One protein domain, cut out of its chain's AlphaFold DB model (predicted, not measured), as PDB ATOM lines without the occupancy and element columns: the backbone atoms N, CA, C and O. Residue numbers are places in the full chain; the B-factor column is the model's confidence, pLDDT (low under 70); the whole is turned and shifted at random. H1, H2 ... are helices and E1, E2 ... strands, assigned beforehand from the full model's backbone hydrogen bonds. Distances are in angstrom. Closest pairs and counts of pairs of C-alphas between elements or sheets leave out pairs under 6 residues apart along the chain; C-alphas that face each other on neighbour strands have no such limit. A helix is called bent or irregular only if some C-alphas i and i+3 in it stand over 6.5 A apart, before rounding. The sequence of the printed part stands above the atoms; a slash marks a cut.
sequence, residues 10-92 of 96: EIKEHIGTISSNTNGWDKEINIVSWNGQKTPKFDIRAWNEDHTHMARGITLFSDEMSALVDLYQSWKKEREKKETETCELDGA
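What this domain is: This is residues 10 to 92 of the 96 residues of the protein "PC4 domain-containing protein" of Eubacterium minutum ATCC 700079 (UniProt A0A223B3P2). A small, strongly twisted sheet of four strands makes a head, and one long helix, H1, leaves it as an arm whose residues 69 to 90, with 91 and 92 after them, stick out free. The sheet E1 to E4 is a meander, each strand the antiparallel neighbour of the one before, and its three longer strands bend sharply. The printed part has 83 residues with four named strands followed by one named helix, in the order E1 E2 E3 E4 H1; the sheet's order is E1 - E2 - E3 - E4, all antiparallel, and the class is mixed, helices and strands. The whole is only just extended, close to loose, with a radius of gyration of the C-alphas of 18.1 A and spans of 62 by 33 by 18 A, the arm making the length.

How they stand to each other: E1, residues 10 to 19, is an edge strand and bends by 82 degrees at residue 13. It forms a hairpin with E2, residues 25 to 34, at 153 degrees between their directions; N 12 and O 31 are 2.8 A apart and N 18 and O 27 are 2.7 A apart, within hydrogen-bond range. E2 bends by 82 degrees at residue 31. E2 and E3, residues 41 to 48, form the next hairpin at 141 degrees, with N 32 and O 41 at 2.8 A. E3 bends by 66 degrees at residue 45. E3 and the other edge strand E4, residues 58 to 60, form a hairpin at 155 degrees, with N 60 and O 42 at 2.8 A. E1 and E4 are apart. H1, residues 62 to 90, is on the sheet but only grazes it, with its residues 62 to 68; the closest C-alphas of E3 and H1 are those of Lys 41 and Ser 62, 6.8 A apart. In H1, 21 of 25 O i to N i+4 pairs are within hydrogen-bond range.

Where its parts are: E1 begins at C-alpha 10, (-6.715, -4.998, -0.528), and is 21.5 A long from first to last C-alpha. E2 measures 20.7 A, E3 19.5 A and E4 6.4 A. H1 runs 43.8 A from C-alpha 62 at (-9.008, 6.429, -13.112) to C-alpha 90 at (-33.637, 42.032, -6.418), and it is not bent.

The domain as a whole: The two C-alphas farthest apart are those of Gly 36 and Ala 92, at 63.4 A. Without the free residues 69 to 92, the body of 59 residues spans 33 by 26 by 18 A. The printed part has no cut. The links E1 to E2 and E4 to H1 are tight, E2 to E3 and E3 to E4 are short, and no link is long. The mean pLDDT of the printed part is 88.7, and residues 84 to 92 are under 70.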
ATOM      1  N   GLU A  10      -7.771  -5.653  -1.283       92.50
ATOM      2  CA  GLU A  10      -6.715  -4.998  -0.528       92.50
ATOM      3  C   GLU A  10      -6.880  -3.488  -0.693       92.50
ATOM      4  O   GLU A  10      -6.811  -2.971  -1.813       92.50
ATOM      5  N   ILE A  11      -7.119  -2.785   0.415       93.44
ATOM      6  CA  ILE A  11      -7.136  -1.322   0.435       93.44
ATOM      7  C   ILE A  11      -5.679  -0.860   0.359       93.44
ATOM      8  O   ILE A  11      -4.899  -1.088   1.279       93.44
ATOM      9  N   LYS A  12      -5.304  -0.258  -0.771       94.44
ATOM     10  CA  LYS A  12      -3.957   0.272  -1.013       94.44
ATOM     11  C   LYS A  12      -3.774   1.649  -0.391       94.44
ATOM     12  O   LYS A  12      -2.690   1.949   0.095       94.44
ATOM     13  N   GLU A  13      -4.821   2.465  -0.425       95.25
ATOM     14  CA  GLU A  13      -4.791   3.837   0.072       95.25
ATOM     15  C   GLU A  13      -6.198   4.286   0.477       95.25
ATOM     16  O   GLU A  13      -7.174   3.953  -0.198       95.25
ATOM     17  N   HIS A  14      -6.296   5.052   1.563       95.50
ATOM     18  CA  HIS A  14      -7.518   5.737   1.971       95.50
ATOM     19  C   HIS A  14      -7.420   7.211   1.576       95.50
ATOM     20  O   HIS A  14      -6.488   7.896   1.997       95.50
ATOM     21  N   ILE A  15      -8.372   7.697   0.775       96.31
ATOM     22  CA  ILE A  15      -8.372   9.083   0.283       96.31
ATOM     23  C   ILE A  15      -9.134   9.992   1.247       96.31
ATOM     24  O   ILE A  15      -8.706  11.114   1.516       96.31
ATOM     25  N   GLY A  16     -10.273   9.524   1.759       95.56
ATOM     26  CA  GLY A  16     -11.057  10.280   2.728       95.56
ATOM     27  C   GLY A  16     -12.478   9.764   2.930       95.56
ATOM     28  O   GLY A  16     -13.014   8.990   2.132       95.56
ATOM     29  N   THR A  17     -13.114  10.270   3.985       95.69
ATOM     30  CA  THR A  17     -14.503   9.971   4.349       95.69
ATOM     31  C   THR A  17     -15.451  11.032   3.790       95.69
ATOM     32  O   THR A  17     -15.312  12.221   4.066       95.69
ATOM     33  N   ILE A  18     -16.444  10.600   3.010       94.94
ATOM     34  CA  ILE A  18     -17.509  11.448   2.454       94.94
ATOM     35  C   ILE A  18     -18.564  11.757   3.521       94.94
ATOM     36  O   ILE A  18     -19.069  12.874   3.598       94.94
ATOM     37  N   SER A  19     -18.952  10.752   4.306       93.69
ATOM     38  CA  SER A  19     -19.969  10.900   5.348       93.69
ATOM     39  C   SER A  19     -19.802   9.827   6.411       93.69
ATOM     40  O   SER A  19     -19.705   8.651   6.051       93.69
ATOM     41  N   SER A  20     -19.864  10.215   7.681       90.25
ATOM     42  CA  SER A  20     -19.920   9.282   8.803       90.25
ATOM     43  C   SER A  20     -21.355   9.066   9.278       90.25
ATOM     44  O   SER A  20     -22.168   9.994   9.276       90.25
ATOM     45  N   ASN A  21     -21.686   7.833   9.666       82.94
ATOM     46  CA  ASN A  21     -22.981   7.514  10.274       82.94
ATOM     47  C   ASN A  21     -22.799   7.063  11.721       82.94
ATOM     48  O   ASN A  21     -21.843   6.376  12.060       82.94
ATOM     49  N   THR A  22     -23.806   7.317  12.558       76.06
ATOM     50  CA  THR A  22     -23.842   6.878  13.967       76.06
ATOM     51  C   THR A  22     -23.834   5.360  14.158       76.06
ATOM     52  O   THR A  22     -23.710   4.886  15.280       76.06
ATOM     53  N   ASN A  23     -23.998   4.593  13.080       82.69
ATOM     54  CA  ASN A  23     -24.077   3.135  13.113       82.69
ATOM     55  C   ASN A  23     -22.711   2.461  12.869       82.69
ATOM     56  O   ASN A  23     -22.690   1.251  12.651       82.69
ATOM     57  N   GLY A  24     -21.610   3.225  12.839       83.00
ATOM     58  CA  GLY A  24     -20.259   2.707  12.580       83.00
ATOM     59  C   GLY A  24     -20.017   2.324  11.117       83.00
ATOM     60  O   GLY A  24     -19.208   1.444  10.832       83.00
ATOM     61  N   TRP A  25     -20.774   2.931  10.192       90.88
ATOM     62  CA  TRP A  25     -20.642   2.718   8.749       90.88
ATOM     63  C   TRP A  25     -20.314   4.026   8.046       90.88
ATOM     64  O   TRP A  25     -21.206   4.851   7.800       90.88
ATOM     65  N   ASP A  26     -19.056   4.158   7.663       94.25
ATOM     66  CA  ASP A  26     -18.524   5.368   7.065       94.25
ATOM     67  C   ASP A  26     -18.404   5.189   5.560       94.25
ATOM     68  O   ASP A  26     -17.896   4.190   5.051       94.25
ATOM     69  N   LYS A  27     -18.951   6.155   4.819       95.50
ATOM     70  CA  LYS A  27     -18.828   6.183   3.365       95.50
ATOM     71  C   LYS A  27     -17.512   6.839   3.012       95.50
ATOM     72  O   LYS A  27     -17.325   8.021   3.290       95.50
ATOM     73  N   GLU A  28     -16.657   6.095   2.339       96.00
ATOM     74  CA  GLU A  28     -15.281   6.488   2.064       96.00
ATOM     75  C   GLU A  28     -14.975   6.418   0.570       96.00
ATOM     76  O   GLU A  28     -15.690   5.764  -0.198       96.00
ATOM     77  N   ILE A  29     -13.887   7.081   0.182       97.12
ATOM     78  CA  ILE A  29     -13.203   6.872  -1.090       97.12
ATOM     79  C   ILE A  29     -11.856   6.226  -0.787       97.12
ATOM     80  O   ILE A  29     -11.015   6.813  -0.108       97.12
ATOM     81  N   ASN A  30     -11.648   5.038  -1.339       96.69
ATOM     82  CA  ASN A  30     -10.432   4.256  -1.175       96.69
ATOM     83  C   ASN A  30      -9.848   3.897  -2.548       96.69
ATOM     84  O   ASN A  30     -10.563   3.845  -3.549       96.69
ATOM     85  N   ILE A  31      -8.550   3.611  -2.596       96.12
ATOM     86  CA  ILE A  31      -7.919   2.937  -3.726       96.12
ATOM     87  C   ILE A  31      -7.801   1.455  -3.367       96.12
ATOM     88  O   ILE A  31      -7.102   1.088  -2.423       96.12
ATOM     89  N   VAL A  32      -8.490   0.589  -4.110       94.25
ATOM     90  CA  VAL A  32      -8.623  -0.840  -3.793       94.25
ATOM     91  C   VAL A  32      -8.129  -1.708  -4.946       94.25
ATOM     92  O   VAL A  32      -8.493  -1.508  -6.107       94.25
ATOM     93  N   SER A  33      -7.313  -2.711  -4.626       94.69
ATOM     94  CA  SER A  33      -6.992  -3.814  -5.533       94.69
ATOM     95  C   SER A  33      -7.982  -4.955  -5.307       94.69
ATOM     96  O   SER A  33      -8.070  -5.510  -4.213       94.69
ATOM     97  N   TRP A  34      -8.731  -5.311  -6.348       91.25
ATOM     98  CA  TRP A  34      -9.709  -6.398  -6.314       91.25
ATOM     99  C   TRP A  34      -9.095  -7.682  -6.861       91.25
ATOM    100  O   TRP A  34      -8.489  -7.668  -7.928       91.25
ATOM    101  N   ASN A  35      -9.276  -8.800  -6.161       90.31
ATOM    102  CA  ASN A  35      -8.840 -10.141  -6.565       90.31
ATOM    103  C   ASN A  35      -7.361 -10.211  -6.993       90.31
ATOM    104  O   ASN A  35      -7.014 -10.914  -7.942       90.31
ATOM    105  N   GLY A  36      -6.488  -9.447  -6.326       84.06
ATOM    106  CA  GLY A  36      -5.054  -9.392  -6.634       84.06
ATOM    107  C   GLY A  36      -4.713  -8.708  -7.964       84.06
ATOM    108  O   GLY A  36      -3.618  -8.901  -8.494       84.06
ATOM    109  N   GLN A  37      -5.632  -7.923  -8.536       87.56
ATOM    110  CA  GLN A  37      -5.365  -7.156  -9.751       87.56
ATOM    111  C   GLN A  37      -4.252  -6.130  -9.528       87.56
ATOM    112  O   GLN A  37      -4.235  -5.398  -8.540       87.56
ATOM    113  N   LYS A  38      -3.338  -6.032 -10.501       85.38
ATOM    114  CA  LYS A  38      -2.189  -5.117 -10.426       85.38
ATOM    115  C   LYS A  38      -2.594  -3.650 -10.476       85.38
ATOM    116  O   LYS A  38      -1.890  -2.819  -9.917       85.38
ATOM    117  N   THR A  39      -3.693  -3.346 -11.159       90.19
ATOM    118  CA  THR A  39      -4.201  -1.984 -11.303       90.19
ATOM    119  C   THR A  39      -5.238  -1.735 -10.216       90.19
ATOM    120  O   THR A  39      -6.343  -2.279 -10.309       90.19
ATOM    121  N   PRO A  40      -4.900  -0.964  -9.173       92.31
ATOM    122  CA  PRO A  40      -5.859  -0.613  -8.148       92.31
ATOM    123  C   PRO A  40      -6.838   0.428  -8.710       92.31
ATOM    124  O   PRO A  40      -6.521   1.165  -9.646       92.31
ATOM    125  N   LYS A  41      -8.060   0.433  -8.184       95.44
ATOM    126  CA  LYS A  41      -9.173   1.244  -8.685       95.44
ATOM    127  C   LYS A  41      -9.711   2.138  -7.586       95.44
ATOM    128  O   LYS A  41      -9.585   1.800  -6.410       95.44
ATOM    129  N   PHE A  42     -10.346   3.236  -7.975       97.19
ATOM    130  CA  PHE A  42     -11.095   4.049  -7.030       97.19
ATOM    131  C   PHE A  42     -12.338   3.294  -6.603       97.19
ATOM    132  O   PHE A  42     -12.978   2.609  -7.399       97.19
ATOM    133  N   ASP A  43     -12.674   3.412  -5.336       96.44
ATOM    134  CA  ASP A  43     -13.757   2.661  -4.760       96.44
ATOM    135  C   ASP A  43     -14.516   3.514  -3.755       96.44
ATOM    136  O   ASP A  43     -13.935   4.044  -2.812       96.44
ATOM    137  N   ILE A  44     -15.816   3.661  -3.996       96.81
ATOM    138  CA  ILE A  44     -16.708   4.471  -3.175       96.81
ATOM    139  C   ILE A  44     -17.756   3.551  -2.570       96.81
ATOM    140  O   ILE A  44     -18.660   3.067  -3.266       96.81
ATOM    141  N   ARG A  45     -17.656   3.315  -1.263       95.06
ATOM    142  CA  ARG A  45     -18.618   2.488  -0.525       95.06
ATOM    143  C   ARG A  45     -18.626   2.802   0.960       95.06
ATOM    144  O   ARG A  45     -17.753   3.503   1.458       95.06
ATOM    145  N   ALA A  46     -19.641   2.279   1.646       94.25
ATOM    146  CA  ALA A  46     -19.657   2.285   3.100       94.25
ATOM    147  C   ALA A  46     -18.873   1.086   3.641       94.25
ATOM    148  O   ALA A  46     -19.157  -0.057   3.264       94.25
ATOM    149  N   TRP A  47     -17.917   1.372   4.513       93.00
ATOM    150  CA  TRP A  47     -17.115   0.407   5.252       93.00
ATOM    151  C   TRP A  47     -17.501   0.450   6.727       93.00
ATOM    152  O   TRP A  47     -17.959   1.481   7.218       93.00
ATOM    153  N   ASN A  48     -17.366  -0.679   7.417       91.12
ATOM    154  CA  ASN A  48     -17.407  -0.674   8.875       91.12
ATOM    155  C   ASN A  48     -16.066  -0.188   9.446       91.12
ATOM    156  O   ASN A  48     -15.064  -0.195   8.737       91.12
ATOM    157  N   GLU A  49     -16.045   0.155  10.734       87.06
ATOM    158  CA  GLU A  49     -14.863   0.696  11.435       87.06
ATOM    159  C   GLU A  49     -13.575  -0.133  11.245       87.06
ATOM    160  O   GLU A  49     -12.490   0.432  11.161       87.06
ATOM    161  N   ASP A  50     -13.697  -1.459  11.115       86.56
ATOM    162  CA  ASP A  50     -12.558  -2.374  10.943       86.56
ATOM    163  C   ASP A  50     -12.243  -2.730   9.469       86.56
ATOM    164  O   ASP A  50     -11.433  -3.624   9.213       86.56
ATOM    165  N   HIS A  51     -12.937  -2.138   8.488       85.88
ATOM    166  CA  HIS A  51     -12.848  -2.450   7.044       85.88
ATOM    167  C   HIS A  51     -13.005  -3.944   6.682       85.88
ATOM    168  O   HIS A  51     -12.551  -4.408   5.633       85.88
ATOM    169  N   THR A  52     -13.674  -4.727   7.532       86.00
ATOM    170  CA  THR A  52     -13.911  -6.169   7.327       86.00
ATOM    171  C   THR A  52     -15.158  -6.456   6.500       86.00
ATOM    172  O   THR A  52     -15.233  -7.481   5.819       86.00
ATOM    173  N   HIS A  53     -16.137  -5.557   6.556       86.44
ATOM    174  CA  HIS A  53     -17.397  -5.654   5.843       86.44
ATOM    175  C   HIS A  53     -17.635  -4.392   5.029       86.44
ATOM    176  O   HIS A  53     -17.259  -3.281   5.400       86.44
ATOM    177  N   MET A  54     -18.305  -4.580   3.902       88.75
ATOM    178  CA  MET A  54     -18.521  -3.528   2.929       88.75
ATOM    179  C   MET A  54     -19.949  -3.573   2.416       88.75
ATOM    180  O   MET A  54     -20.476  -4.638   2.085       88.75
ATOM    181  N   ALA A  55     -20.580  -2.407   2.351       90.31
ATOM    182  CA  ALA A  55     -21.896  -2.262   1.758       90.31
ATOM    183  C   ALA A  55     -21.805  -2.248   0.225       90.31
ATOM    184  O   ALA A  55     -20.730  -2.283  -0.380       90.31
ATOM    185  N   ARG A  56     -22.967  -2.151  -0.426       90.12
ATOM    186  CA  ARG A  56     -23.027  -1.902  -1.866       90.12
ATOM    187  C   ARG A  56     -22.356  -0.561  -2.183       90.12
ATOM    188  O   ARG A  56     -22.645   0.445  -1.539       90.12
ATOM    189  N   GLY A  57     -21.505  -0.560  -3.200       92.88
ATOM    190  CA  GLY A  57     -20.792   0.625  -3.656       92.88
ATOM    191  C   GLY A  57     -20.507   0.587  -5.147       92.88
ATOM    192  O   GLY A  57     -21.098  -0.210  -5.880       92.88
ATOM    193  N   ILE A  58     -19.605   1.460  -5.575       96.00
ATOM    194  CA  ILE A  58     -19.156   1.571  -6.958       96.00
ATOM    195  C   ILE A  58     -17.632   1.565  -7.004       96.00
ATOM    196  O   ILE A  58     -16.972   2.195  -6.180       96.00
ATOM    197  N   THR A  59     -17.088   0.848  -7.980       96.00
ATOM    198  CA  THR A  59     -15.663   0.858  -8.295       96.00
ATOM    199  C   THR A  59     -15.494   1.573  -9.625       96.00
ATOM    200  O   THR A  59     -16.195   1.247 -10.579       96.00
ATOM    201  N   LEU A  60     -14.577   2.531  -9.669       96.81
ATOM    202  CA  LEU A  60     -14.323   3.406 -10.803       96.81
ATOM    203  C   LEU A  60     -12.880   3.240 -11.278       96.81
ATOM    204  O   LEU A  60     -11.940   3.133 -10.482       96.81
ATOM    205  N   PHE A  61     -12.694   3.240 -12.590       95.88
ATOM    206  CA  PHE A  61     -11.379   3.415 -13.189       95.88
ATOM    207  C   PHE A  61     -10.900   4.869 -13.039       95.88
ATOM    208  O   PHE A  61     -11.645   5.766 -12.644       95.88
ATOM    209  N   SER A  62      -9.615   5.105 -13.308       93.25
ATOM    210  CA  SER A  62      -9.008   6.429 -13.112       93.25
ATOM    211  C   SER A  62      -9.616   7.509 -14.013       93.25
ATOM    212  O   SER A  62      -9.728   8.658 -13.596       93.25
ATOM    213  N   ASP A  63      -9.988   7.153 -15.237       96.25
ATOM    214  CA  ASP A  63     -10.657   8.021 -16.208       96.25
ATOM    215  C   ASP A  63     -12.100   8.333 -15.790       96.25
ATOM    216  O   ASP A  63     -12.508   9.493 -15.814       96.25
ATOM    217  N   GLU A  64     -12.842   7.327 -15.322       97.62
ATOM    218  CA  GLU A  64     -14.193   7.506 -14.781       97.62
ATOM    219  C   GLU A  64     -14.197   8.417 -13.546       97.62
ATOM    220  O   GLU A  64     -15.056   9.291 -13.426       97.62
ATOM    221  N   MET A  65     -13.222   8.252 -12.643       96.94
ATOM    222  CA  MET A  65     -13.089   9.107 -11.463       96.94
ATOM    223  C   MET A  65     -12.776  10.558 -11.851       96.94
ATOM    224  O   MET A  65     -13.378  11.478 -11.300       96.94
ATOM    225  N   SER A  66     -11.883  10.772 -12.826       96.69
ATOM    226  CA  SER A  66     -11.594  12.114 -13.347       96.69
ATOM    227  C   SER A  66     -12.855  12.762 -13.918       96.69
ATOM    228  O   SER A  66     -13.213  13.867 -13.518       96.69
ATOM    229  N   ALA A  67     -13.579  12.043 -14.780       97.94
ATOM    230  CA  ALA A  67     -14.809  12.544 -15.382       97.94
ATOM    231  C   ALA A  67     -15.882  12.873 -14.327       97.94
ATOM    232  O   ALA A  67     -16.559  13.895 -14.432       97.94
ATOM    233  N   LEU A  68     -16.021  12.045 -13.286       97.38
ATOM    234  CA  LEU A  68     -16.950  12.289 -12.180       97.38
ATOM    235  C   LEU A  68     -16.629  13.597 -11.441       97.38
ATOM    236  O   LEU A  68     -17.533  14.389 -11.165       97.38
ATOM    237  N   VAL A  69     -15.351  13.827 -11.128       96.38
ATOM    238  CA  VAL A  69     -14.897  15.050 -10.452       96.38
ATOM    239  C   VAL A  69     -15.129  16.272 -11.339       96.38
ATOM    240  O   VAL A  69     -15.677  17.269 -10.864       96.38
ATOM    241  N   ASP A  70     -14.792  16.189 -12.625       97.81
ATOM    242  CA  ASP A  70     -14.964  17.289 -13.578       97.81
ATOM    243  C   ASP A  70     -16.437  17.685 -13.745       97.81
ATOM    244  O   ASP A  70     -16.773  18.876 -13.747       97.81
ATOM    245  N   LEU A  71     -17.336  16.696 -13.816       98.19
ATOM    246  CA  LEU A  71     -18.781  16.915 -13.871       98.19
ATOM    247  C   LEU A  71     -19.293  17.630 -12.615       98.19
ATOM    248  O   LEU A  71     -20.037  18.608 -12.723       98.19
ATOM    249  N   TYR A  72     -18.869  17.192 -11.426       96.56
ATOM    250  CA  TYR A  72     -19.272  17.825 -10.169       96.56
ATOM    251  C   TYR A  72     -18.768  19.273 -10.060       96.56
ATOM    252  O   TYR A  72     -19.530  20.172  -9.696       96.56
ATOM    253  N   GLN A  73     -17.505  19.519 -10.413       97.19
ATOM    254  CA  GLN A  73     -16.915  20.858 -10.365       97.19
ATOM    255  C   GLN A  73     -17.576  21.814 -11.361       97.19
ATOM    256  O   GLN A  73     -17.817  22.977 -11.034       97.19
ATOM    257  N   SER A  74     -17.897  21.330 -12.563       96.75
ATOM    258  CA  SER A  74     -18.601  22.121 -13.576       96.75
ATOM    259  C   SER A  74     -20.000  22.506 -13.092       96.75
ATOM    260  O   SER A  74     -20.343  23.688 -13.087       96.75
ATOM    261  N   TRP A  75     -20.759  21.539 -12.565       97.25
ATOM    262  CA  TRP A  75     -22.075  21.787 -11.974       97.25
ATOM    263  C   TRP A  75     -22.023  22.814 -10.834       97.25
ATOM    264  O   TRP A  75     -22.857  23.720 -10.779       97.25
ATOM    265  N   LYS A  76     -21.032  22.715  -9.938       96.62
ATOM    266  CA  LYS A  76     -20.869  23.643  -8.809       96.62
ATOM    267  C   LYS A  76     -20.653  25.085  -9.284       96.62
ATOM    268  O   LYS A  76     -21.370  25.982  -8.844       96.62
ATOM    269  N   LYS A  77     -19.730  25.292 -10.229       95.31
ATOM    270  CA  LYS A  77     -19.420  26.617 -10.799       95.31
ATOM    271  C   LYS A  77     -20.633  27.260 -11.471       95.31
ATOM    272  O   LYS A  77     -20.874  28.454 -11.310       95.31
ATOM    273  N   GLU A  78     -21.413  26.477 -12.215       94.50
ATOM    274  CA  GLU A  78     -22.631  26.974 -12.862       94.50
ATOM    275  C   GLU A  78     -23.682  27.448 -11.854       94.50
ATOM    276  O   GLU A  78     -24.413  28.402 -12.127       94.50
ATOM    277  N   ARG A  79     -23.771  26.798 -10.688       92.75
ATOM    278  CA  ARG A  79     -24.702  27.202  -9.628       92.75
ATOM    279  C   ARG A  79     -24.269  28.476  -8.922       92.75
ATOM    280  O   ARG A  79     -25.103  29.358  -8.752       92.75
ATOM    281  N   GLU A  80     -22.991  28.591  -8.580       92.00
ATOM    282  CA  GLU A  80     -22.434  29.796  -7.947       92.00
ATOM    283  C   GLU A  80     -22.615  31.030  -8.844       92.00
ATOM    284  O   GLU A  80     -22.982  32.110  -8.377       92.00
ATOM    285  N   LYS A  81     -22.446  30.858 -10.162       85.50
ATOM    286  CA  LYS A  81     -22.678  31.932 -11.132       85.50
ATOM    287  C   LYS A  81     -24.139  32.397 -11.147       85.50
ATOM    288  O   LYS A  81     -24.395  33.596 -11.103       85.50
ATOM    289  N   LYS A  82     -25.089  31.455 -11.167       79.62
ATOM    290  CA  LYS A  82     -26.529  31.766 -11.154       79.62
ATOM    291  C   LYS A  82     -26.955  32.483  -9.877       79.62
ATOM    292  O   LYS A  82     -27.752  33.406  -9.951       79.62
ATOM    293  N   GLU A  83     -26.414  32.074  -8.734       77.50
ATOM    294  CA  GLU A  83     -26.712  32.689  -7.436       77.50
ATOM    295  C   GLU A  83     -26.195  34.135  -7.350       77.50
ATOM    296  O   GLU A  83     -26.875  35.011  -6.817       77.50
ATOM    297  N   THR A  84     -25.041  34.408  -7.967       65.50
ATOM    298  CA  THR A  84     -24.465  35.760  -8.051       65.50
ATOM    299  C   THR A  84     -25.291  36.679  -8.964       65.50
ATOM    300  O   THR A  84     -25.516  37.834  -8.617       65.50
ATOM    301  N   GLU A  85     -25.812  36.169 -10.087       66.50
ATOM    302  CA  GLU A  85     -26.647  36.941 -11.028       66.50
ATOM    303  C   GLU A  85     -28.054  37.256 -10.476       66.50
ATOM    304  O   GLU A  85     -28.629  38.295 -10.800       66.50
ATOM    305  N   THR A  86     -28.622  36.408  -9.607       57.59
ATOM    306  CA  THR A  86     -29.943  36.657  -8.995       57.59
ATOM    307  C   THR A  86     -29.940  37.746  -7.918       57.59
ATOM    308  O   THR A  86     -30.929  38.459  -7.785       57.59
ATOM    309  N   CYS A  87     -28.834  37.945  -7.194       53.78
ATOM    310  CA  CYS A  87     -28.745  38.991  -6.166       53.78
ATOM    311  C   CYS A  87     -28.717  40.421  -6.743       53.78
ATOM    312  O   CYS A  87     -29.093  41.367  -6.051       53.78
ATOM    313  N   GLU A  88     -28.300  40.601  -7.999       55.78
ATOM    314  CA  GLU A  88     -28.212  41.927  -8.632       55.78
ATOM    315  C   GLU A  88     -29.567  42.449  -9.149       55.78
ATOM    316  O   GLU A  88     -29.735  43.656  -9.326       55.78
ATOM    317  N   LEU A  89     -30.560  41.572  -9.342       54.81
ATOM    318  CA  LEU A  89     -31.884  41.948  -9.857       54.81
ATOM    319  C   LEU A  89     -32.881  42.323  -8.749       54.81
ATOM    320  O   LEU A  89     -33.712  43.210  -8.952       54.81
ATOM    321  N   ASP A  90     -32.757  41.734  -7.557       52.31
ATOM    322  CA  ASP A  90     -33.637  42.032  -6.418       52.31
ATOM    323  C   ASP A  90     -33.290  43.369  -5.723       52.31
ATOM    324  O   ASP A  90     -34.120  43.952  -5.023       52.31
ATOM    325  N   GLY A  91     -32.088  43.912  -5.959       52.06
ATOM    326  CA  GLY A  91     -31.657  45.221  -5.446       52.06
ATOM    327  C   GLY A  91     -32.198  46.435  -6.216       52.06
ATOM    328  O   GLY A  91     -32.129  47.555  -5.711       52.06
ATOM    329  N   ALA A  92     -32.755  46.248  -7.420       54.12
ATOM    330  CA  ALA A  92     -33.209  47.346  -8.283       54.12
ATOM    331  C   ALA A  92     -34.686  47.748  -8.073       54.12
ATOM    332  O   ALA A  92     -35.101  48.816  -8.523       54.12
TER     333      ALA A  92